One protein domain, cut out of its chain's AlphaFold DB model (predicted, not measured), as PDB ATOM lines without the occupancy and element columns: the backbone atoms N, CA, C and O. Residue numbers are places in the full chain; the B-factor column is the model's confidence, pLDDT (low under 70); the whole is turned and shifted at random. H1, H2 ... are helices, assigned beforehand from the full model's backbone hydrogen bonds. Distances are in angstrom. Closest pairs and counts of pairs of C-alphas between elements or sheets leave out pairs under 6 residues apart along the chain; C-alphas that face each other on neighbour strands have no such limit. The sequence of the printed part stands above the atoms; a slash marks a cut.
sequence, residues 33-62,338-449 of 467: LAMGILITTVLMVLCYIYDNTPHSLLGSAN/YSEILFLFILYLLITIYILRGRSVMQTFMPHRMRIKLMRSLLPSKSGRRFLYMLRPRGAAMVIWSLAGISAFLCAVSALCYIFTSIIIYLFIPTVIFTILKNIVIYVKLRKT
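AT A GLANCE: This is residues 33 to 62 and 338 to 449 of the 467 residues of the protein "CHASE2 domain-containing protein" of Bacteroides sp. CAG:927 (UniProt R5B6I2). The longest helix, H6, and the helix H7 form a slanted hairpin, and H7 also packs on H1 and H2, two helices that cross each other, which gives a main body of four long helices with H7 between H6 and the H1-H2 pair. The short H3 packs on H6, and from it the chain leads out to a small, loosely met pair, H4 and H5, which touches no other helix, before returning to H6. The printed part has 142 residues, with seven named helices in the order H1 to H7 and no named strand; its class is all helix. It is compact, with a radius of gyration of the C-alphas of 16.6 A, and spans 51 by 40 by 26 A.

IN THESE COORDINATES: H6, residues 396 to 421, is 36.4 A long from C-alpha 396 at (-4.955, -39.005, -3.892) to C-alpha 421. H7, residues 428 to 449, is 31.9 A long and ends at C-alpha 449 at (1.065, -25.618, 10.282). H1, residues 33 to 51, begins at C-alpha 33 at (-7.282, -42.523, 24.686) and is 26.3 A long, as is H2, residues 338 to 356. H3 is residues 361 to 365, 7.0 A; H4 is residues 368 to 378, 15.7 A; H5 is residues 382 to 390, 12.9 A.

HOW THE PARTS SIT: H6 and H7 are a hairpin and touch, closest at the C-alphas of Leu 403 and Thr 435, 5.5 A, at a steep tilt of 42 degrees, opposite ways; H6 does so with residues 398 to 410 alone. H7, with residues 434 to 441 alone, touches residues 351 to 356 of H2, at a shallow tilt of 26 degrees, the same way; the closest C-alphas are those of Ile 355 and Lys 438, 5.6 A. H7 touches H1 with residues 429 to 433 alone, at a shallow tilt of 30 degrees, opposite ways; the closest C-alphas, of Cys 47 and Ile 429, are 6.5 A apart. H1 and H2 touch at a steep tilt of 53 degrees, opposite ways, the C-alphas of Thr 40 and Leu 349 being closest at 5.6 A. H3 touches H6, the C-alphas of Met 362 and Gly 405 being closest at 5.6 A. H4 and H5 are close but not clearly touching: the C-alphas of Arg 376 and Arg 385 are closest at 7.7 A. Each O i to N i+4 pair is within hydrogen-bond range in H1, H2, H4, H5, H6 and H7; in H3 0 of 1 is, beside 2 of 2 O i to N i+3 pairs.

THE WHOLE: The two farthest C-alphas, of Tyr 338 and Lys 382, are 52.1 A apart. Residues 63 to 337 are not printed, and C-alphas 62 and 338 are 26.6 A apart across the cut. Of the links printed whole, none is long. The mean pLDDT of the printed part is 86.4, and residues 59, 61 and 388 to 394 are under 70.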
ATOM      1  N   LEU A  33      -6.836 -41.179  24.320       95.75
ATOM      2  CA  LEU A  33      -7.282 -42.523  24.686       95.75
ATOM      3  C   LEU A  33      -8.801 -42.652  24.561       95.75
ATOM      4  O   LEU A  33      -9.262 -43.606  23.949       95.75
ATOM      5  N   ALA A  34      -9.565 -41.674  25.051       96.38
ATOM      6  CA  ALA A  34     -11.022 -41.661  24.947       96.38
ATOM      7  C   ALA A  34     -11.491 -41.667  23.483       96.38
ATOM      8  O   ALA A  34     -12.331 -42.480  23.107       96.38
ATOM      9  N   MET A  35     -10.892 -40.825  22.630       96.56
ATOM     10  CA  MET A  35     -11.171 -40.828  21.190       96.56
ATOM     11  C   MET A  35     -10.773 -42.159  20.536       96.56
ATOM     12  O   MET A  35     -11.500 -42.667  19.686       96.56
ATOM     13  N   GLY A  36      -9.634 -42.732  20.939       97.50
ATOM     14  CA  GLY A  36      -9.176 -44.030  20.451       97.50
ATOM     15  C   GLY A  36     -10.136 -45.166  20.800       97.50
ATOM     16  O   GLY A  36     -10.472 -45.959  19.924       97.50
ATOM     17  N   ILE A  37     -10.615 -45.204  22.047       97.88
ATOM     18  CA  ILE A  37     -11.613 -46.166  22.526       97.88
ATOM     19  C   ILE A  37     -12.909 -46.008  21.734       97.88
ATOM     20  O   ILE A  37     -13.377 -46.987  21.168       97.88
ATOM     21  N   LEU A  38     -13.434 -44.785  21.606       97.69
ATOM     22  CA  LEU A  38     -14.675 -44.525  20.870       97.69
ATOM     23  C   LEU A  38     -14.601 -45.020  19.417       97.69
ATOM     24  O   LEU A  38     -15.475 -45.760  18.974       97.69
ATOM     25  N   ILE A  39     -13.547 -44.643  18.685       97.50
ATOM     26  CA  ILE A  39     -13.355 -45.069  17.289       97.50
ATOM     27  C   ILE A  39     -13.226 -46.591  17.199       97.50
ATOM     28  O   ILE A  39     -13.791 -47.196  16.293       97.50
ATOM     29  N   THR A  40     -12.502 -47.208  18.134       97.75
ATOM     30  CA  THR A  40     -12.309 -48.662  18.154       97.75
ATOM     31  C   THR A  40     -13.620 -49.393  18.414       97.75
ATOM     32  O   THR A  40     -13.916 -50.356  17.719       97.75
ATOM     33  N   THR A  41     -14.440 -48.917  19.353       97.94
ATOM     34  CA  THR A  41     -15.768 -49.484  19.617       97.94
ATOM     35  C   THR A  41     -16.662 -49.393  18.386       97.94
ATOM     36  O   THR A  41     -17.264 -50.389  17.998       97.94
ATOM     37  N   VAL A  42     -16.705 -48.232  17.721       97.25
ATOM     38  CA  VAL A  42     -17.467 -48.066  16.471       97.25
ATOM     39  C   VAL A  42     -16.955 -49.020  15.391       97.25
ATOM     40  O   VAL A  42     -17.749 -49.683  14.733       97.25
ATOM     41  N   LEU A  43     -15.634 -49.137  15.235       96.69
ATOM     42  CA  LEU A  43     -15.023 -50.058  14.280       96.69
ATOM     43  C   LEU A  43     -15.395 -51.521  14.571       96.69
ATOM     44  O   LEU A  43     -15.748 -52.238  13.643       96.69
ATOM     45  N   MET A  44     -15.363 -51.950  15.836       96.62
ATOM     46  CA  MET A  44     -15.758 -53.306  16.239       96.62
ATOM     47  C   MET A  44     -17.221 -53.596  15.892       96.62
ATOM     48  O   MET A  44     -17.512 -54.653  15.340       96.62
ATOM     49  N   VAL A  45     -18.130 -52.648  16.151       96.44
ATOM     50  CA  VAL A  45     -19.552 -52.782  15.793       96.44
ATOM     51  C   VAL A  45     -19.731 -52.888  14.278       96.44
ATOM     52  O   VAL A  45     -20.458 -53.759  13.810       96.44
ATOM     53  N   LEU A  46     -19.039 -52.051  13.498       95.62
ATOM     54  CA  LEU A  46     -19.102 -52.107  12.034       95.62
ATOM     55  C   LEU A  46     -18.548 -53.424  11.481       95.62
ATOM     56  O   LEU A  46     -19.150 -53.999  10.579       95.62
ATOM     57  N   CYS A  47     -17.436 -53.919  12.031       94.38
ATOM     58  CA  CYS A  47     -16.897 -55.228  11.671       94.38
ATOM     59  C   CYS A  47     -17.878 -56.350  12.010       94.38
ATOM     60  O   CYS A  47     -18.076 -57.223  11.176       94.38
ATOM     61  N   TYR A  48     -18.521 -56.312  13.181       95.62
ATOM     62  CA  TYR A  48     -19.518 -57.307  13.572       95.62
ATOM     63  C   TYR A  48     -20.728 -57.314  12.632       95.62
ATOM     64  O   TYR A  48     -21.122 -58.370  12.146       95.62
ATOM     65  N   ILE A  49     -21.303 -56.146  12.326       94.44
ATOM     66  CA  ILE A  49     -22.445 -56.045  11.404       94.44
ATOM     67  C   ILE A  49     -22.076 -56.622  10.033       94.44
ATOM     68  O   ILE A  49     -22.852 -57.366   9.443       94.44
ATOM     69  N   TYR A  50     -20.875 -56.312   9.550       92.06
ATOM     70  CA  TYR A  50     -20.361 -56.825   8.287       92.06
ATOM     71  C   TYR A  50     -20.066 -58.329   8.306       92.06
ATOM     72  O   TYR A  50     -20.299 -59.024   7.325       92.06
ATOM     73  N   ASP A  51     -19.581 -58.863   9.422       90.12
ATOM     74  CA  ASP A  51     -19.340 -60.298   9.572       90.12
ATOM     75  C   ASP A  51     -20.633 -61.107   9.381       90.12
ATOM     76  O   ASP A  51     -20.637 -62.148   8.729       90.12
ATOM     77  N   ASN A  52     -21.750 -60.540   9.845       93.25
ATOM     78  CA  ASN A  52     -23.099 -61.083   9.712       93.25
ATOM     79  C   ASN A  52     -23.743 -60.867   8.331       93.25
ATOM     80  O   ASN A  52     -24.903 -61.241   8.151       93.25
ATOM     81  N   THR A  53     -23.047 -60.275   7.353       91.25
ATOM     82  CA  THR A  53     -23.545 -60.242   5.970       91.25
ATOM     83  C   THR A  53     -23.134 -61.516   5.231       91.25
ATOM     84  O   THR A  53     -21.997 -61.965   5.397       91.25
ATOM     85  N   PRO A  54     -24.017 -62.097   4.400       88.25
ATOM     86  CA  PRO A  54     -23.748 -63.364   3.715       88.25
ATOM     87  C   PRO A  54     -22.702 -63.239   2.597       88.25
ATOM     88  O   PRO A  54     -22.205 -64.235   2.088       88.25
ATOM     89  N   HIS A  55     -22.327 -62.012   2.236       85.75
ATOM     90  CA  HIS A  55     -21.370 -61.722   1.181       85.75
ATOM     91  C   HIS A  55     -20.038 -61.241   1.741       85.75
ATOM     92  O   HIS A  55     -19.986 -60.470   2.703       85.75
ATOM     93  N   SER A  56     -18.958 -61.636   1.079       80.56
ATOM     94  CA  SER A  56     -17.637 -61.083   1.309       80.56
ATOM     95  C   SER A  56     -17.381 -59.930   0.323       80.56
ATOM     96  O   SER A  56     -17.744 -59.955  -0.851       80.56
ATOM     97  N   LEU A  57     -16.787 -58.840   0.809       78.25
ATOM     98  CA  LEU A  57     -16.379 -57.695  -0.002       78.25
ATOM     99  C   LEU A  57     -14.908 -57.833  -0.387       78.25
ATOM    100  O   LEU A  57     -14.036 -58.026   0.463       78.25
ATOM    101  N   LEU A  58     -14.631 -57.615  -1.676       70.56
ATOM    102  CA  LEU A  58     -13.283 -57.453  -2.233       70.56
ATOM    103  C   LEU A  58     -12.356 -58.658  -1.998       70.56
ATOM    104  O   LEU A  58     -11.149 -58.492  -1.806       70.56
ATOM    105  N   GLY A  59     -12.911 -59.870  -2.050       66.62
ATOM    106  CA  GLY A  59     -12.129 -61.103  -2.056       66.62
ATOM    107  C   GLY A  59     -11.534 -61.488  -0.701       66.62
ATOM    108  O   GLY A  59     -10.479 -62.126  -0.678       66.62
ATOM    109  N   SER A  60     -12.180 -61.136   0.422       70.12
ATOM    110  CA  SER A  60     -11.844 -61.726   1.733       70.12
ATOM    111  C   SER A  60     -11.888 -63.256   1.691       70.12
ATOM    112  O   SER A  60     -10.977 -63.891   2.217       70.12
ATOM    113  N   ALA A  61     -12.836 -63.820   0.937       68.81
ATOM    114  CA  ALA A  61     -12.929 -65.241   0.606       68.81
ATOM    115  C   ALA A  61     -11.603 -65.847   0.117       68.81
ATOM    116  O   ALA A  61     -11.096 -66.830   0.654       68.81
ATOM    117  N   ASN A  62     -10.992 -65.197  -0.878       75.25
ATOM    118  CA  ASN A  62      -9.744 -65.644  -1.491       75.25
ATOM    119  C   ASN A  62      -8.564 -65.567  -0.512       75.25
ATOM    120  O   ASN A  62      -7.570 -66.272  -0.682       75.25
ATOM    121  N   TYR A 338     -14.741 -64.225  23.883       94.81
ATOM    122  CA  TYR A 338     -14.323 -63.000  24.581       94.81
ATOM    123  C   TYR A 338     -12.841 -62.675  24.364       94.81
ATOM    124  O   TYR A 338     -12.463 -61.504  24.336       94.81
ATOM    125  N   SER A 339     -12.002 -63.702  24.196       93.56
ATOM    126  CA  SER A 339     -10.584 -63.546  23.872       93.56
ATOM    127  C   SER A 339     -10.393 -62.910  22.499       93.56
ATOM    128  O   SER A 339      -9.577 -61.999  22.380       93.56
ATOM    129  N   GLU A 340     -11.169 -63.317  21.491       93.56
ATOM    130  CA  GLU A 340     -11.171 -62.683  20.172       93.56
ATOM    131  C   GLU A 340     -11.593 -61.209  20.258       93.56
ATOM    132  O   GLU A 340     -10.879 -60.342  19.752       93.56
ATOM    133  N   ILE A 341     -12.695 -60.904  20.956       95.25
ATOM    134  CA  ILE A 341     -13.174 -59.522  21.137       95.25
ATOM    135  C   ILE A 341     -12.092 -58.663  21.797       95.25
ATOM    136  O   ILE A 341     -11.778 -57.577  21.307       95.25
ATOM    137  N   LEU A 342     -11.505 -59.146  22.895       95.88
ATOM    138  CA  LEU A 342     -10.466 -58.428  23.629       95.88
ATOM    139  C   LEU A 342      -9.208 -58.231  22.775       95.88
ATOM    140  O   LEU A 342      -8.645 -57.135  22.751       95.88
ATOM    141  N   PHE A 343      -8.780 -59.271  22.060       94.81
ATOM    142  CA  PHE A 343      -7.620 -59.221  21.179       94.81
ATOM    143  C   PHE A 343      -7.809 -58.194  20.058       94.81
ATOM    144  O   PHE A 343      -6.968 -57.305  19.893       94.81
ATOM    145  N   LEU A 344      -8.926 -58.267  19.327       94.81
ATOM    146  CA  LEU A 344      -9.245 -57.332  18.248       94.81
ATOM    147  C   LEU A 344      -9.389 -55.904  18.774       94.81
ATOM    148  O   LEU A 344      -8.850 -54.974  18.172       94.81
ATOM    149  N   PHE A 345     -10.027 -55.723  19.935       96.88
ATOM    150  CA  PHE A 345     -10.142 -54.415  20.572       96.88
ATOM    151  C   PHE A 345      -8.766 -53.822  20.891       96.88
ATOM    152  O   PHE A 345      -8.496 -52.677  20.529       96.88
ATOM    153  N   ILE A 346      -7.862 -54.588  21.512       96.56
ATOM    154  CA  ILE A 346      -6.501 -54.123  21.816       96.56
ATOM    155  C   ILE A 346      -5.741 -53.802  20.524       96.56
ATOM    156  O   ILE A 346      -5.148 -52.726  20.414       96.56
ATOM    157  N   LEU A 347      -5.778 -54.695  19.533       94.94
ATOM    158  CA  LEU A 347      -5.102 -54.509  18.250       94.94
ATOM    159  C   LEU A 347      -5.572 -53.222  17.555       94.94
ATOM    160  O   LEU A 347      -4.756 -52.369  17.190       94.94
ATOM    161  N   TYR A 348      -6.883 -53.049  17.408       96.50
ATOM    162  CA  TYR A 348      -7.474 -51.883  16.757       96.50
ATOM    163  C   TYR A 348      -7.270 -50.600  17.563       96.50
ATOM    164  O   TYR A 348      -6.981 -49.556  16.971       96.50
ATOM    165  N   LEU A 349      -7.316 -50.661  18.896       97.44
ATOM    166  CA  LEU A 349      -7.027 -49.521  19.762       97.44
ATOM    167  C   LEU A 349      -5.578 -49.053  19.606       97.44
ATOM    168  O   LEU A 349      -5.325 -47.852  19.472       97.44
ATOM    169  N   LEU A 350      -4.620 -49.983  19.567       95.38
ATOM    170  CA  LEU A 350      -3.207 -49.663  19.365       95.38
ATOM    171  C   LEU A 350      -2.973 -48.999  18.005       95.38
ATOM    172  O   LEU A 350      -2.311 -47.958  17.944       95.38
ATOM    173  N   ILE A 351      -3.552 -49.546  16.930       95.00
ATOM    174  CA  ILE A 351      -3.472 -48.955  15.584       95.00
ATOM    175  C   ILE A 351      -4.107 -47.558  15.577       95.00
ATOM    176  O   ILE A 351      -3.499 -46.604  15.085       95.00
ATOM    177  N   THR A 352      -5.283 -47.405  16.188       96.62
ATOM    178  CA  THR A 352      -6.000 -46.127  16.284       96.62
ATOM    179  C   THR A 352      -5.168 -45.074  17.012       96.62
ATOM    180  O   THR A 352      -4.943 -43.987  16.479       96.62
ATOM    181  N   ILE A 353      -4.626 -45.390  18.192       96.06
ATOM    182  CA  ILE A 353      -3.754 -44.479  18.953       96.06
ATOM    183  C   ILE A 353      -2.502 -44.126  18.141       96.06
ATOM    184  O   ILE A 353      -2.064 -42.968  18.138       96.06
ATOM    185  N   TYR A 354      -1.921 -45.098  17.434       94.25
ATOM    186  CA  TYR A 354      -0.754 -44.883  16.585       94.25
ATOM    187  C   TYR A 354      -1.044 -43.871  15.466       94.25
ATOM    188  O   TYR A 354      -0.271 -42.927  15.256       94.25
ATOM    189  N   ILE A 355      -2.198 -44.017  14.808       95.25
ATOM    190  CA  ILE A 355      -2.675 -43.119  13.754       95.25
ATOM    191  C   ILE A 355      -3.019 -41.734  14.309       95.25
ATOM    192  O   ILE A 355      -2.610 -40.737  13.717       95.25
ATOM    193  N   LEU A 356      -3.699 -41.633  15.455       95.06
ATOM    194  CA  LEU A 356      -4.069 -40.348  16.065       95.06
ATOM    195  C   LEU A 356      -2.846 -39.535  16.521       95.06
ATOM    196  O   LEU A 356      -2.838 -38.306  16.439       95.06
ATOM    197  N   ARG A 357      -1.747 -40.199  16.905       93.75
ATOM    198  CA  ARG A 357      -0.439 -39.540  17.121       93.75
ATOM    199  C   ARG A 357       0.180 -39.015  15.813       93.75
ATOM    200  O   ARG A 357       1.157 -38.262  15.825       93.75
ATOM    201  N   GLY A 358      -0.417 -39.353  14.673       90.44
ATOM    202  CA  GLY A 358       0.008 -39.035  13.315       90.44
ATOM    203  C   GLY A 358       1.306 -39.725  12.937       90.44
ATOM    204  O   GLY A 358       2.136 -39.120  12.260       90.44
ATOM    205  N   ARG A 359       1.489 -40.958  13.417       88.50
ATOM    206  CA  ARG A 359       2.510 -41.878  12.924       88.50
ATOM    207  C   ARG A 359       1.886 -42.762  11.841       88.50
ATOM    208  O   ARG A 359       0.689 -43.033  11.861       88.50
ATOM    209  N   SER A 360       2.684 -43.203  10.872       83.06
ATOM    210  CA  SER A 360       2.217 -44.128   9.833       83.06
ATOM    211  C   SER A 360       2.655 -45.544  10.168       83.06
ATOM    212  O   SER A 360       3.852 -45.762  10.300       83.06
ATOM    213  N   VAL A 361       1.728 -46.505  10.213       79.56
ATOM    214  CA  VAL A 361       2.023 -47.929  10.494       79.56
ATOM    215  C   VAL A 361       3.141 -48.453   9.588       79.56
ATOM    216  O   VAL A 361       4.147 -48.974  10.049       79.56
ATOM    217  N   MET A 362       3.066 -48.162   8.287       73.00
ATOM    218  CA  MET A 362       4.143 -48.522   7.361       73.00
ATOM    219  C   MET A 362       5.510 -47.902   7.705       73.00
ATOM    220  O   MET A 362       6.534 -48.476   7.346       73.00
ATOM    221  N   GLN A 363       5.580 -46.700   8.310       75.25
ATOM    222  CA  GLN A 363       6.865 -46.033   8.648       75.25
ATOM    223  C   GLN A 363       7.596 -46.739   9.770       75.25
ATOM    224  O   GLN A 363       8.813 -46.632   9.838       75.25
ATOM    225  N   THR A 364       6.865 -47.490  10.582       76.56
ATOM    226  CA  THR A 364       7.428 -48.345  11.617       76.56
ATOM    227  C   THR A 364       8.134 -49.552  11.012       76.56
ATOM    228  O   THR A 364       9.249 -49.855  11.412       76.56
ATOM    229  N   PHE A 365       7.508 -50.209  10.030       75.44
ATOM    230  CA  PHE A 365       7.968 -51.515   9.541       75.44
ATOM    231  C   PHE A 365       8.805 -51.455   8.263       75.44
ATOM    232  O   PHE A 365       9.645 -52.318   8.041       75.44
ATOM    233  N   MET A 366       8.610 -50.441   7.415       75.38
ATOM    234  CA  MET A 366       9.288 -50.356   6.124       75.38
ATOM    235  C   MET A 366      10.055 -49.032   5.991       75.38
ATOM    236  O   MET A 366       9.428 -47.984   5.748       75.38
ATOM    237  N   PRO A 367      11.402 -49.060   6.107       78.12
ATOM    238  CA  PRO A 367      12.253 -47.887   5.950       78.12
ATOM    239  C   PRO A 367      12.028 -47.203   4.601       78.12
ATOM    240  O   PRO A 367      11.793 -47.856   3.581       78.12
ATOM    241  N   HIS A 368      12.165 -45.876   4.562       75.06
ATOM    242  CA  HIS A 368      11.892 -45.078   3.360       75.06
ATOM    243  C   HIS A 368      12.664 -45.566   2.119       75.06
ATOM    244  O   HIS A 368      12.100 -45.662   1.031       75.06
ATOM    245  N   ARG A 369      13.931 -45.966   2.299       78.75
ATOM    246  CA  ARG A 369      14.782 -46.508   1.225       78.75
ATOM    247  C   ARG A 369      14.226 -47.804   0.631       78.75
ATOM    248  O   ARG A 369      14.257 -47.973  -0.585       78.75
ATOM    249  N   MET A 370      13.705 -48.698   1.472       80.81
ATOM    250  CA  MET A 370      13.156 -49.981   1.031       80.81
ATOM    251  C   MET A 370      11.880 -49.773   0.213       80.81
ATOM    252  O   MET A 370      11.698 -50.430  -0.805       80.81
ATOM    253  N   ARG A 371      11.044 -48.794   0.584       75.62
ATOM    254  CA  ARG A 371       9.850 -48.437  -0.198       75.62
ATOM    255  C   ARG A 371      10.188 -47.945  -1.590       75.62
ATOM    256  O   ARG A 371       9.583 -48.391  -2.555       75.62
ATOM    257  N   ILE A 372      11.169 -47.048  -1.693       78.56
ATOM    258  CA  ILE A 372      11.617 -46.532  -2.989       78.56
ATOM    259  C   ILE A 372      12.161 -47.679  -3.851       78.56
ATOM    260  O   ILE A 372      11.862 -47.734  -5.041       78.56
ATOM    261  N   LYS A 373      12.929 -48.609  -3.262       83.75
ATOM    262  CA  LYS A 373      13.418 -49.801  -3.972       83.75
ATOM    263  C   LYS A 373      12.270 -50.696  -4.453       83.75
ATOM    264  O   LYS A 373      12.245 -51.028  -5.633       83.75
ATOM    265  N   LEU A 374      11.309 -51.023  -3.586       81.44
ATOM    266  CA  LEU A 374      10.144 -51.839  -3.946       81.44
ATOM    267  C   LEU A 374       9.330 -51.181  -5.074       81.44
ATOM    268  O   LEU A 374       8.998 -51.838  -6.054       81.44
ATOM    269  N   MET A 375       9.092 -49.866  -4.993       72.31
ATOM    270  CA  MET A 375       8.402 -49.109  -6.047       72.31
ATOM    271  C   MET A 375       9.138 -49.176  -7.386       72.31
ATOM    272  O   MET A 375       8.505 -49.327  -8.426       72.31
ATOM    273  N   ARG A 376      10.474 -49.075  -7.375       78.44
ATOM    274  CA  ARG A 376      11.285 -49.211  -8.594       78.44
ATOM    275  C   ARG A 376      11.238 -50.629  -9.166       78.44
ATOM    276  O   ARG A 376      11.313 -50.767 -10.379       78.44
ATOM    277  N   SER A 377      11.107 -51.643  -8.311       84.94
ATOM    278  CA  SER A 377      11.027 -53.049  -8.719       84.94
ATOM    279  C   SER A 377       9.672 -53.417  -9.324       84.94
ATOM    280  O   SER A 377       9.634 -54.143 -10.308       84.94
ATOM    281  N   LEU A 378       8.567 -52.924  -8.754       80.19
ATOM    282  CA  LEU A 378       7.209 -53.253  -9.213       80.19
ATOM    283  C   LEU A 378       6.813 -52.537 -10.514       80.19
ATOM    284  O   LEU A 378       5.893 -52.968 -11.197       80.19
ATOM    285  N   LEU A 379       7.496 -51.445 -10.872       79.50
ATOM    286  CA  LEU A 379       7.211 -50.641 -12.068       79.50
ATOM    287  C   LEU A 379       8.467 -50.511 -12.950       79.50
ATOM    288  O   LEU A 379       9.025 -49.413 -13.072       79.50
ATOM    289  N   PRO A 380       8.942 -51.610 -13.570       73.44
ATOM    290  CA  PRO A 380      10.200 -51.611 -14.318       73.44
ATOM    291  C   PRO A 380      10.152 -50.743 -15.591       73.44
ATOM    292  O   PRO A 380      11.183 -50.208 -16.018       73.44
ATOM    293  N   SER A 381       8.963 -50.534 -16.174       83.12
ATOM    294  CA  SER A 381       8.809 -49.804 -17.438       83.12
ATOM    295  C   SER A 381       9.061 -48.293 -17.297       83.12
ATOM    296  O   SER A 381       8.755 -47.664 -16.278       83.12
ATOM    297  N   LYS A 382       9.606 -47.666 -18.354       79.44
ATOM    298  CA  LYS A 382       9.780 -46.197 -18.425       79.44
ATOM    299  C   LYS A 382       8.448 -45.456 -18.213       79.44
ATOM    300  O   LYS A 382       8.440 -44.394 -17.587       79.44
ATOM    301  N   SER A 383       7.337 -46.036 -18.664       75.88
ATOM    302  CA  SER A 383       5.978 -45.519 -18.465       75.88
ATOM    303  C   SER A 383       5.560 -45.563 -16.990       75.88
ATOM    304  O   SER A 383       5.062 -44.570 -16.463       75.88
ATOM    305  N   GLY A 384       5.878 -46.652 -16.277       75.94
ATOM    306  CA  GLY A 384       5.639 -46.785 -14.836       75.94
ATOM    307  C   GLY A 384       6.414 -45.763 -13.994       75.94
ATOM    308  O   GLY A 384       5.897 -45.240 -13.008       75.94
ATOM    309  N   ARG A 385       7.623 -45.375 -14.427       73.50
ATOM    310  CA  ARG A 385       8.390 -44.300 -13.767       73.50
ATOM    311  C   ARG A 385       7.749 -42.923 -13.937       73.50
ATOM    312  O   ARG A 385       7.744 -42.154 -12.981       73.50
ATOM    313  N   ARG A 386       7.182 -42.599 -15.107       74.62
ATOM    314  CA  ARG A 386       6.420 -41.346 -15.293       74.62
ATOM    315  C   ARG A 386       5.154 -41.333 -14.436       74.62
ATOM    316  O   ARG A 386       4.875 -40.324 -13.794       74.62
ATOM    317  N   PHE A 387       4.464 -42.468 -14.342       71.88
ATOM    318  CA  PHE A 387       3.313 -42.636 -13.453       71.88
ATOM    319  C   PHE A 387       3.682 -42.408 -11.974       71.88
ATOM    320  O   PHE A 387       2.967 -41.716 -11.256       71.88
ATOM    321  N   LEU A 388       4.859 -42.868 -11.528       68.00
ATOM    322  CA  LEU A 388       5.389 -42.589 -10.182       68.00
ATOM    323  C   LEU A 388       5.649 -41.097  -9.917       68.00
ATOM    324  O   LEU A 388       5.416 -40.623  -8.806       68.00
ATOM    325  N   TYR A 389       6.116 -40.347 -10.918       67.94
ATOM    326  CA  TYR A 389       6.262 -38.892 -10.808       67.94
ATOM    327  C   TYR A 389       4.908 -38.175 -10.761       67.94
ATOM    328  O   TYR A 389       4.785 -37.162 -10.071       67.94
ATOM    329  N   MET A 390       3.896 -38.714 -11.446       63.72
ATOM    330  CA  MET A 390       2.511 -38.240 -11.390       63.72
ATOM    331  C   MET A 390       1.871 -38.536 -10.021       63.72
ATOM    332  O   MET A 390       1.160 -37.696  -9.476       63.72
ATOM    333  N   LEU A 391       2.252 -39.654  -9.392       59.62
ATOM    334  CA  LEU A 391       1.990 -40.013  -7.991       59.62
ATOM    335  C   LEU A 391       2.891 -39.275  -6.978       59.62
ATOM    336  O   LEU A 391       3.025 -39.714  -5.828       59.62
ATOM    337  N   ARG A 392       3.499 -38.137  -7.357       62.53
ATOM    338  CA  ARG A 392       4.095 -37.198  -6.387       62.53
ATOM    339  C   ARG A 392       3.102 -36.972  -5.238       62.53
ATOM    340  O   ARG A 392       1.898 -36.984  -5.482       62.53
ATOM    341  N   PRO A 393       3.567 -36.751  -3.994       58.78
ATOM    342  CA  PRO A 393       2.730 -36.767  -2.796       58.78
ATOM    343  C   PRO A 393       1.798 -35.546  -2.753       58.78
ATOM    344  O   PRO A 393       2.011 -34.592  -2.010       58.78
ATOM    345  N   ARG A 394       0.764 -35.556  -3.587       68.38
ATOM    346  CA  ARG A 394      -0.321 -34.587  -3.637       68.38
ATOM    347  C   ARG A 394      -1.624 -35.377  -3.611       68.38
ATOM    348  O   ARG A 394      -1.848 -36.244  -4.449       68.38
ATOM    349  N   GLY A 395      -2.449 -35.099  -2.602       74.88
ATOM    350  CA  GLY A 395      -3.805 -35.636  -2.456       74.88
ATOM    351  C   GLY A 395      -3.907 -37.160  -2.576       74.88
ATOM    352  O   GLY A 395      -3.447 -37.890  -1.697       74.88
ATOM    353  N   ALA A 396      -4.520 -37.625  -3.670       76.06
ATOM    354  CA  ALA A 396      -4.955 -39.005  -3.892       76.06
ATOM    355  C   ALA A 396      -3.846 -40.059  -3.739       76.06
ATOM    356  O   ALA A 396      -4.080 -41.112  -3.147       76.06
ATOM    357  N   ALA A 397      -2.616 -39.765  -4.176       75.19
ATOM    358  CA  ALA A 397      -1.498 -40.696  -4.027       75.19
ATOM    359  C   ALA A 397      -1.228 -41.041  -2.549       75.19
ATOM    360  O   ALA A 397      -0.958 -42.193  -2.219       75.19
ATOM    361  N   MET A 398      -1.353 -40.069  -1.633       77.56
ATOM    362  CA  MET A 398      -1.170 -40.320  -0.196       77.56
ATOM    363  C   MET A 398      -2.249 -41.245   0.371       77.56
ATOM    364  O   MET A 398      -1.943 -42.070   1.234       77.56
ATOM    365  N   VAL A 399      -3.482 -41.139  -0.136       84.12
ATOM    366  CA  VAL A 399      -4.600 -42.002   0.263       84.12
ATOM    367  C   VAL A 399      -4.337 -43.434  -0.188       84.12
ATOM    368  O   VAL A 399      -4.346 -44.330   0.652       84.12
ATOM    369  N   ILE A 400      -4.002 -43.637  -1.465       84.25
ATOM    370  CA  ILE A 400      -3.731 -44.963  -2.044       84.25
ATOM    371  C   ILE A 400      -2.566 -45.650  -1.319       84.25
ATOM    372  O   ILE A 400      -2.681 -46.800  -0.902       84.25
ATOM    373  N   TRP A 401      -1.460 -44.936  -1.081       81.88
ATOM    374  CA  TRP A 401      -0.317 -45.490  -0.343       81.88
ATOM    375  C   TRP A 401      -0.631 -45.789   1.118       81.88
ATOM    376  O   TRP A 401      -0.066 -46.715   1.704       81.88
ATOM    377  N   SER A 402      -1.504 -44.994   1.733       85.44
ATOM    378  CA  SER A 402      -1.974 -45.281   3.078       85.44
ATOM    379  C   SER A 402      -2.841 -46.534   3.109       85.44
ATOM    380  O   SER A 402      -2.628 -47.351   4.001       85.44
ATOM    381  N   LEU A 403      -3.749 -46.684   2.141       89.44
ATOM    382  CA  LEU A 403      -4.618 -47.844   1.992       89.44
ATOM    383  C   LEU A 403      -3.780 -49.109   1.829       89.44
ATOM    384  O   LEU A 403      -3.790 -49.947   2.719       89.44
ATOM    385  N   ALA A 404      -2.940 -49.171   0.791       87.44
ATOM    386  CA  ALA A 404      -2.071 -50.317   0.526       87.44
ATOM    387  C   ALA A 404      -1.169 -50.652   1.725       87.44
ATOM    388  O   ALA A 404      -0.965 -51.814   2.070       87.44
ATOM    389  N   GLY A 405      -0.648 -49.620   2.393       88.00
ATOM    390  CA  GLY A 405       0.196 -49.782   3.564       88.00
ATOM    391  C   GLY A 405      -0.520 -50.404   4.764       88.00
ATOM    392  O   GLY A 405       0.038 -51.263   5.441       88.00
ATOM    393  N   ILE A 406      -1.739 -49.951   5.050       91.06
ATOM    394  CA  ILE A 406      -2.550 -50.493   6.143       91.06
ATOM    395  C   ILE A 406      -3.058 -51.891   5.773       91.06
ATOM    396  O   ILE A 406      -2.952 -52.785   6.606       91.06
ATOM    397  N   SER A 407      -3.505 -52.101   4.528       90.56
ATOM    398  CA  SER A 407      -3.946 -53.407   4.024       90.56
ATOM    399  C   SER A 407      -2.861 -54.461   4.176       90.56
ATOM    400  O   SER A 407      -3.116 -55.514   4.743       90.56
ATOM    401  N   ALA A 408      -1.638 -54.178   3.717       89.38
ATOM    402  CA  ALA A 408      -0.540 -55.138   3.793       89.38
ATOM    403  C   ALA A 408      -0.168 -55.474   5.245       89.38
ATOM    404  O   ALA A 408       0.099 -56.631   5.560       89.38
ATOM    405  N   PHE A 409      -0.188 -54.480   6.142       90.75
ATOM    406  CA  PHE A 409       0.043 -54.716   7.567       90.75
ATOM    407  C   PHE A 409      -1.047 -55.602   8.179       90.75
ATOM    408  O   PHE A 409      -0.728 -56.606   8.808       90.75
ATOM    409  N   LEU A 410      -2.322 -55.258   7.973       91.69
ATOM    410  CA  LEU A 410      -3.435 -56.040   8.505       91.69
ATOM    411  C   LEU A 410      -3.476 -57.447   7.903       91.69
ATOM    412  O   LEU A 410      -3.742 -58.388   8.633       91.69
ATOM    413  N   CYS A 411      -3.142 -57.607   6.622       90.62
ATOM    414  CA  CYS A 411      -3.033 -58.911   5.968       90.62
ATOM    415  C   CYS A 411      -1.950 -59.781   6.618       90.62
ATOM    416  O   CYS A 411      -2.172 -60.965   6.844       90.62
ATOM    417  N   ALA A 412      -0.786 -59.212   6.945       90.06
ATOM    418  CA  ALA A 412       0.278 -59.950   7.623       90.06
ATOM    419  C   ALA A 412      -0.129 -60.354   9.049       90.06
ATOM    420  O   ALA A 412       0.080 -61.497   9.448       90.06
ATOM    421  N   VAL A 413      -0.746 -59.435   9.803       91.31
ATOM    422  CA  VAL A 413      -1.261 -59.732  11.149       91.31
ATOM    423  C   VAL A 413      -2.365 -60.786  11.083       91.31
ATOM    424  O   VAL A 413      -2.322 -61.739  11.848       91.31
ATOM    425  N   SER A 414      -3.300 -60.664  10.139       91.38
ATOM    426  CA  SER A 414      -4.381 -61.631   9.941       91.38
ATOM    427  C   SER A 414      -3.851 -63.013   9.593       91.38
ATOM    428  O   SER A 414      -4.325 -63.981  10.167       91.38
ATOM    429  N   ALA A 415      -2.859 -63.117   8.705       89.75
ATOM    430  CA  ALA A 415      -2.250 -64.399   8.361       89.75
ATOM    431  C   ALA A 415      -1.629 -65.075   9.594       89.75
ATOM    432  O   ALA A 415      -1.864 -66.253   9.840       89.75
ATOM    433  N   LEU A 416      -0.882 -64.316  10.406       90.69
ATOM    434  CA  LEU A 416      -0.288 -64.830  11.643       90.69
ATOM    435  C   LEU A 416      -1.366 -65.261  12.645       90.69
ATOM    436  O   LEU A 416      -1.314 -66.374  13.158       90.69
ATOM    437  N   CYS A 417      -2.365 -64.413  12.893       90.44
ATOM    438  CA  CYS A 417      -3.487 -64.747  13.770       90.44
ATOM    439  C   CYS A 417      -4.225 -65.993  13.286       90.44
ATOM    440  O   CYS A 417      -4.524 -66.876  14.080       90.44
ATOM    441  N   TYR A 418      -4.453 -66.121  11.984       88.94
ATOM    442  CA  TYR A 418      -5.132 -67.283  11.442       88.94
ATOM    443  C   TYR A 418      -4.350 -68.575  11.672       88.94
ATOM    444  O   TYR A 418      -4.897 -69.550  12.183       88.94
ATOM    445  N   ILE A 419      -3.055 -68.566  11.350       86.31
ATOM    446  CA  ILE A 419      -2.187 -69.736  11.494       86.31
ATOM    447  C   ILE A 419      -2.139 -70.205  12.956       86.31
ATOM    448  O   ILE A 419      -2.221 -71.403  13.209       86.31
ATOM    449  N   PHE A 420      -2.045 -69.281  13.921       86.75
ATOM    450  CA  PHE A 420      -1.865 -69.638  15.334       86.75
ATOM    451  C   PHE A 420      -3.161 -69.813  16.126       86.75
ATOM    452  O   PHE A 420      -3.187 -70.587  17.078       86.75
ATOM    453  N   THR A 421      -4.224 -69.087  15.782       85.31
ATOM    454  CA  THR A 421      -5.453 -69.042  16.590       85.31
ATOM    455  C   THR A 421      -6.717 -69.326  15.789       85.31
ATOM    456  O   THR A 421      -7.795 -69.340  16.369       85.31
ATOM    457  N   SER A 422      -6.622 -69.549  14.473       84.25
ATOM    458  CA  SER A 422      -7.773 -69.698  13.563       84.25
ATOM    459  C   SER A 422      -8.753 -68.517  13.599       84.25
ATOM    460  O   SER A 422      -9.934 -68.690  13.310       84.25
ATOM    461  N   ILE A 423      -8.272 -67.321  13.966       85.50
ATOM    462  CA  ILE A 423      -9.071 -66.088  13.975       85.50
ATOM    463  C   ILE A 423      -8.854 -65.370  12.644       85.50
ATOM    464  O   ILE A 423      -7.718 -65.040  12.293       85.50
ATOM    465  N   ILE A 424      -9.943 -65.100  11.926       83.12
ATOM    466  CA  ILE A 424      -9.929 -64.346  10.669       83.12
ATOM    467  C   ILE A 424     -10.127 -62.869  10.992       83.12
ATOM    468  O   ILE A 424     -11.130 -62.477  11.583       83.12
ATOM    469  N   ILE A 425      -9.169 -62.023  10.605       84.12
ATOM    470  CA  ILE A 425      -9.310 -60.574  10.749       84.12
ATOM    471  C   ILE A 425      -9.798 -60.014   9.421       84.12
ATOM    472  O   ILE A 425      -9.044 -59.942   8.450       84.12
ATOM    473  N   TYR A 426     -11.040 -59.539   9.386       81.12
ATOM    474  CA  TYR A 426     -11.559 -58.869   8.200       81.12
ATOM    475  C   TYR A 426     -10.733 -57.635   7.864       81.12
ATOM    476  O   TYR A 426     -10.578 -56.711   8.663       81.12
ATOM    477  N   LEU A 427     -10.192 -57.617   6.651       87.25
ATOM    478  CA  LEU A 427      -9.221 -56.606   6.258       87.25
ATOM    479  C   LEU A 427      -9.899 -55.324   5.781       87.25
ATOM    480  O   LEU A 427      -9.377 -54.236   6.022       87.25
ATOM    481  N   PHE A 428     -11.049 -55.429   5.112       89.12
ATOM    482  CA  PHE A 428     -11.613 -54.320   4.344       89.12
ATOM    483  C   PHE A 428     -12.035 -53.129   5.212       89.12
ATOM    484  O   PHE A 428     -11.459 -52.045   5.082       89.12
ATOM    485  N   ILE A 429     -12.991 -53.328   6.126       92.88
ATOM    486  CA  ILE A 429     -13.536 -52.248   6.962       92.88
ATOM    487  C   ILE A 429     -12.445 -51.567   7.802       92.88
ATOM    488  O   ILE A 429     -12.310 -50.340   7.698       92.88
ATOM    489  N   PRO A 430     -11.597 -52.296   8.561       93.94
ATOM    490  CA  PRO A 430     -10.517 -51.665   9.316       93.94
ATOM    491  C   PRO A 430      -9.540 -50.914   8.417       93.94
ATOM    492  O   PRO A 430      -9.138 -49.800   8.750       93.94
ATOM    493  N   THR A 431      -9.193 -51.462   7.248       93.62
ATOM    494  CA  THR A 431      -8.305 -50.774   6.303       93.62
ATOM    495  C   THR A 431      -8.894 -49.435   5.867       93.62
ATOM    496  O   THR A 431      -8.197 -48.413   5.926       93.62
ATOM    497  N   VAL A 432     -10.154 -49.417   5.427       93.69
ATOM    498  CA  VAL A 432     -10.817 -48.199   4.944       93.69
ATOM    499  C   VAL A 432     -10.900 -47.165   6.066       93.69
ATOM    500  O   VAL A 432     -10.447 -46.032   5.888       93.69
ATOM    501  N   ILE A 433     -11.378 -47.562   7.248       95.56
ATOM    502  CA  ILE A 433     -11.552 -46.660   8.394       95.56
ATOM    503  C   ILE A 433     -10.210 -46.099   8.870       95.56
ATOM    504  O   ILE A 433     -10.068 -44.882   9.016       95.56
ATOM    505  N   PHE A 434      -9.187 -46.937   9.044       95.69
ATOM    506  CA  PHE A 434      -7.855 -46.471   9.433       95.69
ATOM    507  C   PHE A 434      -7.219 -45.567   8.373       95.69
ATOM    508  O   PHE A 434      -6.516 -44.609   8.711       95.69
ATOM    509  N   THR A 435      -7.481 -45.822   7.091       94.44
ATOM    510  CA  THR A 435      -7.002 -44.971   5.998       94.44
ATOM    511  C   THR A 435      -7.661 -43.601   6.031       94.44
ATOM    512  O   THR A 435      -6.954 -42.590   5.972       94.44
ATOM    513  N   ILE A 436      -8.985 -43.541   6.174       94.75
ATOM    514  CA  ILE A 436      -9.730 -42.283   6.306       94.75
ATOM    515  C   ILE A 436      -9.229 -41.516   7.533       94.75
ATOM    516  O   ILE A 436      -8.809 -40.362   7.411       94.75
ATOM    517  N   LEU A 437      -9.159 -42.182   8.690       95.38
ATOM    518  CA  LEU A 437      -8.695 -41.590   9.942       95.38
ATOM    519  C   LEU A 437      -7.295 -40.983   9.801       95.38
ATOM    520  O   LEU A 437      -7.058 -39.839  10.197       95.38
ATOM    521  N   LYS A 438      -6.360 -41.715   9.189       93.62
ATOM    522  CA  LYS A 438      -4.995 -41.231   8.975       93.62
ATOM    523  C   LYS A 438      -4.955 -39.988   8.093       93.62
ATOM    524  O   LYS A 438      -4.225 -39.047   8.411       93.62
ATOM    525  N   ASN A 439      -5.728 -39.960   7.011       91.75
ATOM    526  CA  ASN A 439      -5.767 -38.804   6.119       91.75
ATOM    527  C   ASN A 439      -6.400 -37.578   6.797       91.75
ATOM    528  O   ASN A 439      -5.873 -36.475   6.647       91.75
ATOM    529  N   ILE A 440      -7.432 -37.768   7.628       93.75
ATOM    530  CA  ILE A 440      -8.009 -36.700   8.463       93.75
ATOM    531  C   ILE A 440      -6.947 -36.124   9.410       93.75
ATOM    532  O   ILE A 440      -6.757 -34.908   9.465       93.75
ATOM    533  N   VAL A 441      -6.195 -36.976  10.118       93.69
ATOM    534  CA  VAL A 441      -5.142 -36.530  11.050       93.69
ATOM    535  C   VAL A 441      -4.047 -35.742  10.324       93.69
ATOM    536  O   VAL A 441      -3.616 -34.691  10.810       93.69
ATOM    537  N   ILE A 442      -3.600 -36.215   9.155       89.69
ATOM    538  CA  ILE A 442      -2.608 -35.513   8.325       89.69
ATOM    539  C   ILE A 442      -3.146 -34.146   7.891       89.69
ATOM    540  O   ILE A 442      -2.457 -33.139   8.059       89.69
ATOM    541  N   TYR A 443      -4.384 -34.091   7.398       90.06
ATOM    542  CA  TYR A 443      -5.021 -32.853   6.956       90.06
ATOM    543  C   TYR A 443      -5.126 -31.820   8.086       90.06
ATOM    544  O   TYR A 443      -4.719 -30.667   7.922       90.06
ATOM    545  N   VAL A 444      -5.582 -32.235   9.273       91.44
ATOM    546  CA  VAL A 444      -5.670 -31.360  10.452       91.44
ATOM    547  C   VAL A 444      -4.290 -30.830  10.858       91.44
ATOM    548  O   VAL A 444      -4.161 -29.647  11.191       91.44
ATOM    549  N   LYS A 445      -3.240 -31.662  10.804       89.19
ATOM    550  CA  LYS A 445      -1.863 -31.222  11.088       89.19
ATOM    551  C   LYS A 445      -1.376 -30.184  10.071       89.19
ATOM    552  O   LYS A 445      -0.872 -29.143  10.491       89.19
ATOM    553  N   LEU A 446      -1.581 -30.426   8.774       86.44
ATOM    554  CA  LEU A 446      -1.201 -29.503   7.694       86.44
ATOM    555  C   LEU A 446      -1.935 -28.158   7.796       86.44
ATOM    556  O   LEU A 446      -1.336 -27.096   7.620       86.44
ATOM    557  N   ARG A 447      -3.225 -28.176   8.155       89.88
ATOM    558  CA  ARG A 447      -3.998 -26.949   8.396       89.88
ATOM    559  C   ARG A 447      -3.413 -26.143   9.560       89.88
ATOM    560  O   ARG A 447      -3.236 -24.933   9.429       89.88
ATOM    561  N   LYS A 448      -3.054 -26.795  10.675       88.69
ATOM    562  CA  LYS A 448      -2.440 -26.123  11.838       88.69
ATOM    563  C   LYS A 448      -1.069 -25.514  11.512       88.69
ATOM    564  O   LYS A 448      -0.777 -24.418  11.992       88.69
ATOM    565  N   THR A 449      -0.237 -26.173  10.699       87.75
ATOM    566  CA  THR A 449       1.065 -25.618  10.282       87.75
ATOM    567  C   THR A 449       0.907 -24.423   9.344       87.75
ATOM    568  O   THR A 449       1.586 -23.415   9.538       87.75
TER     569      THR A 449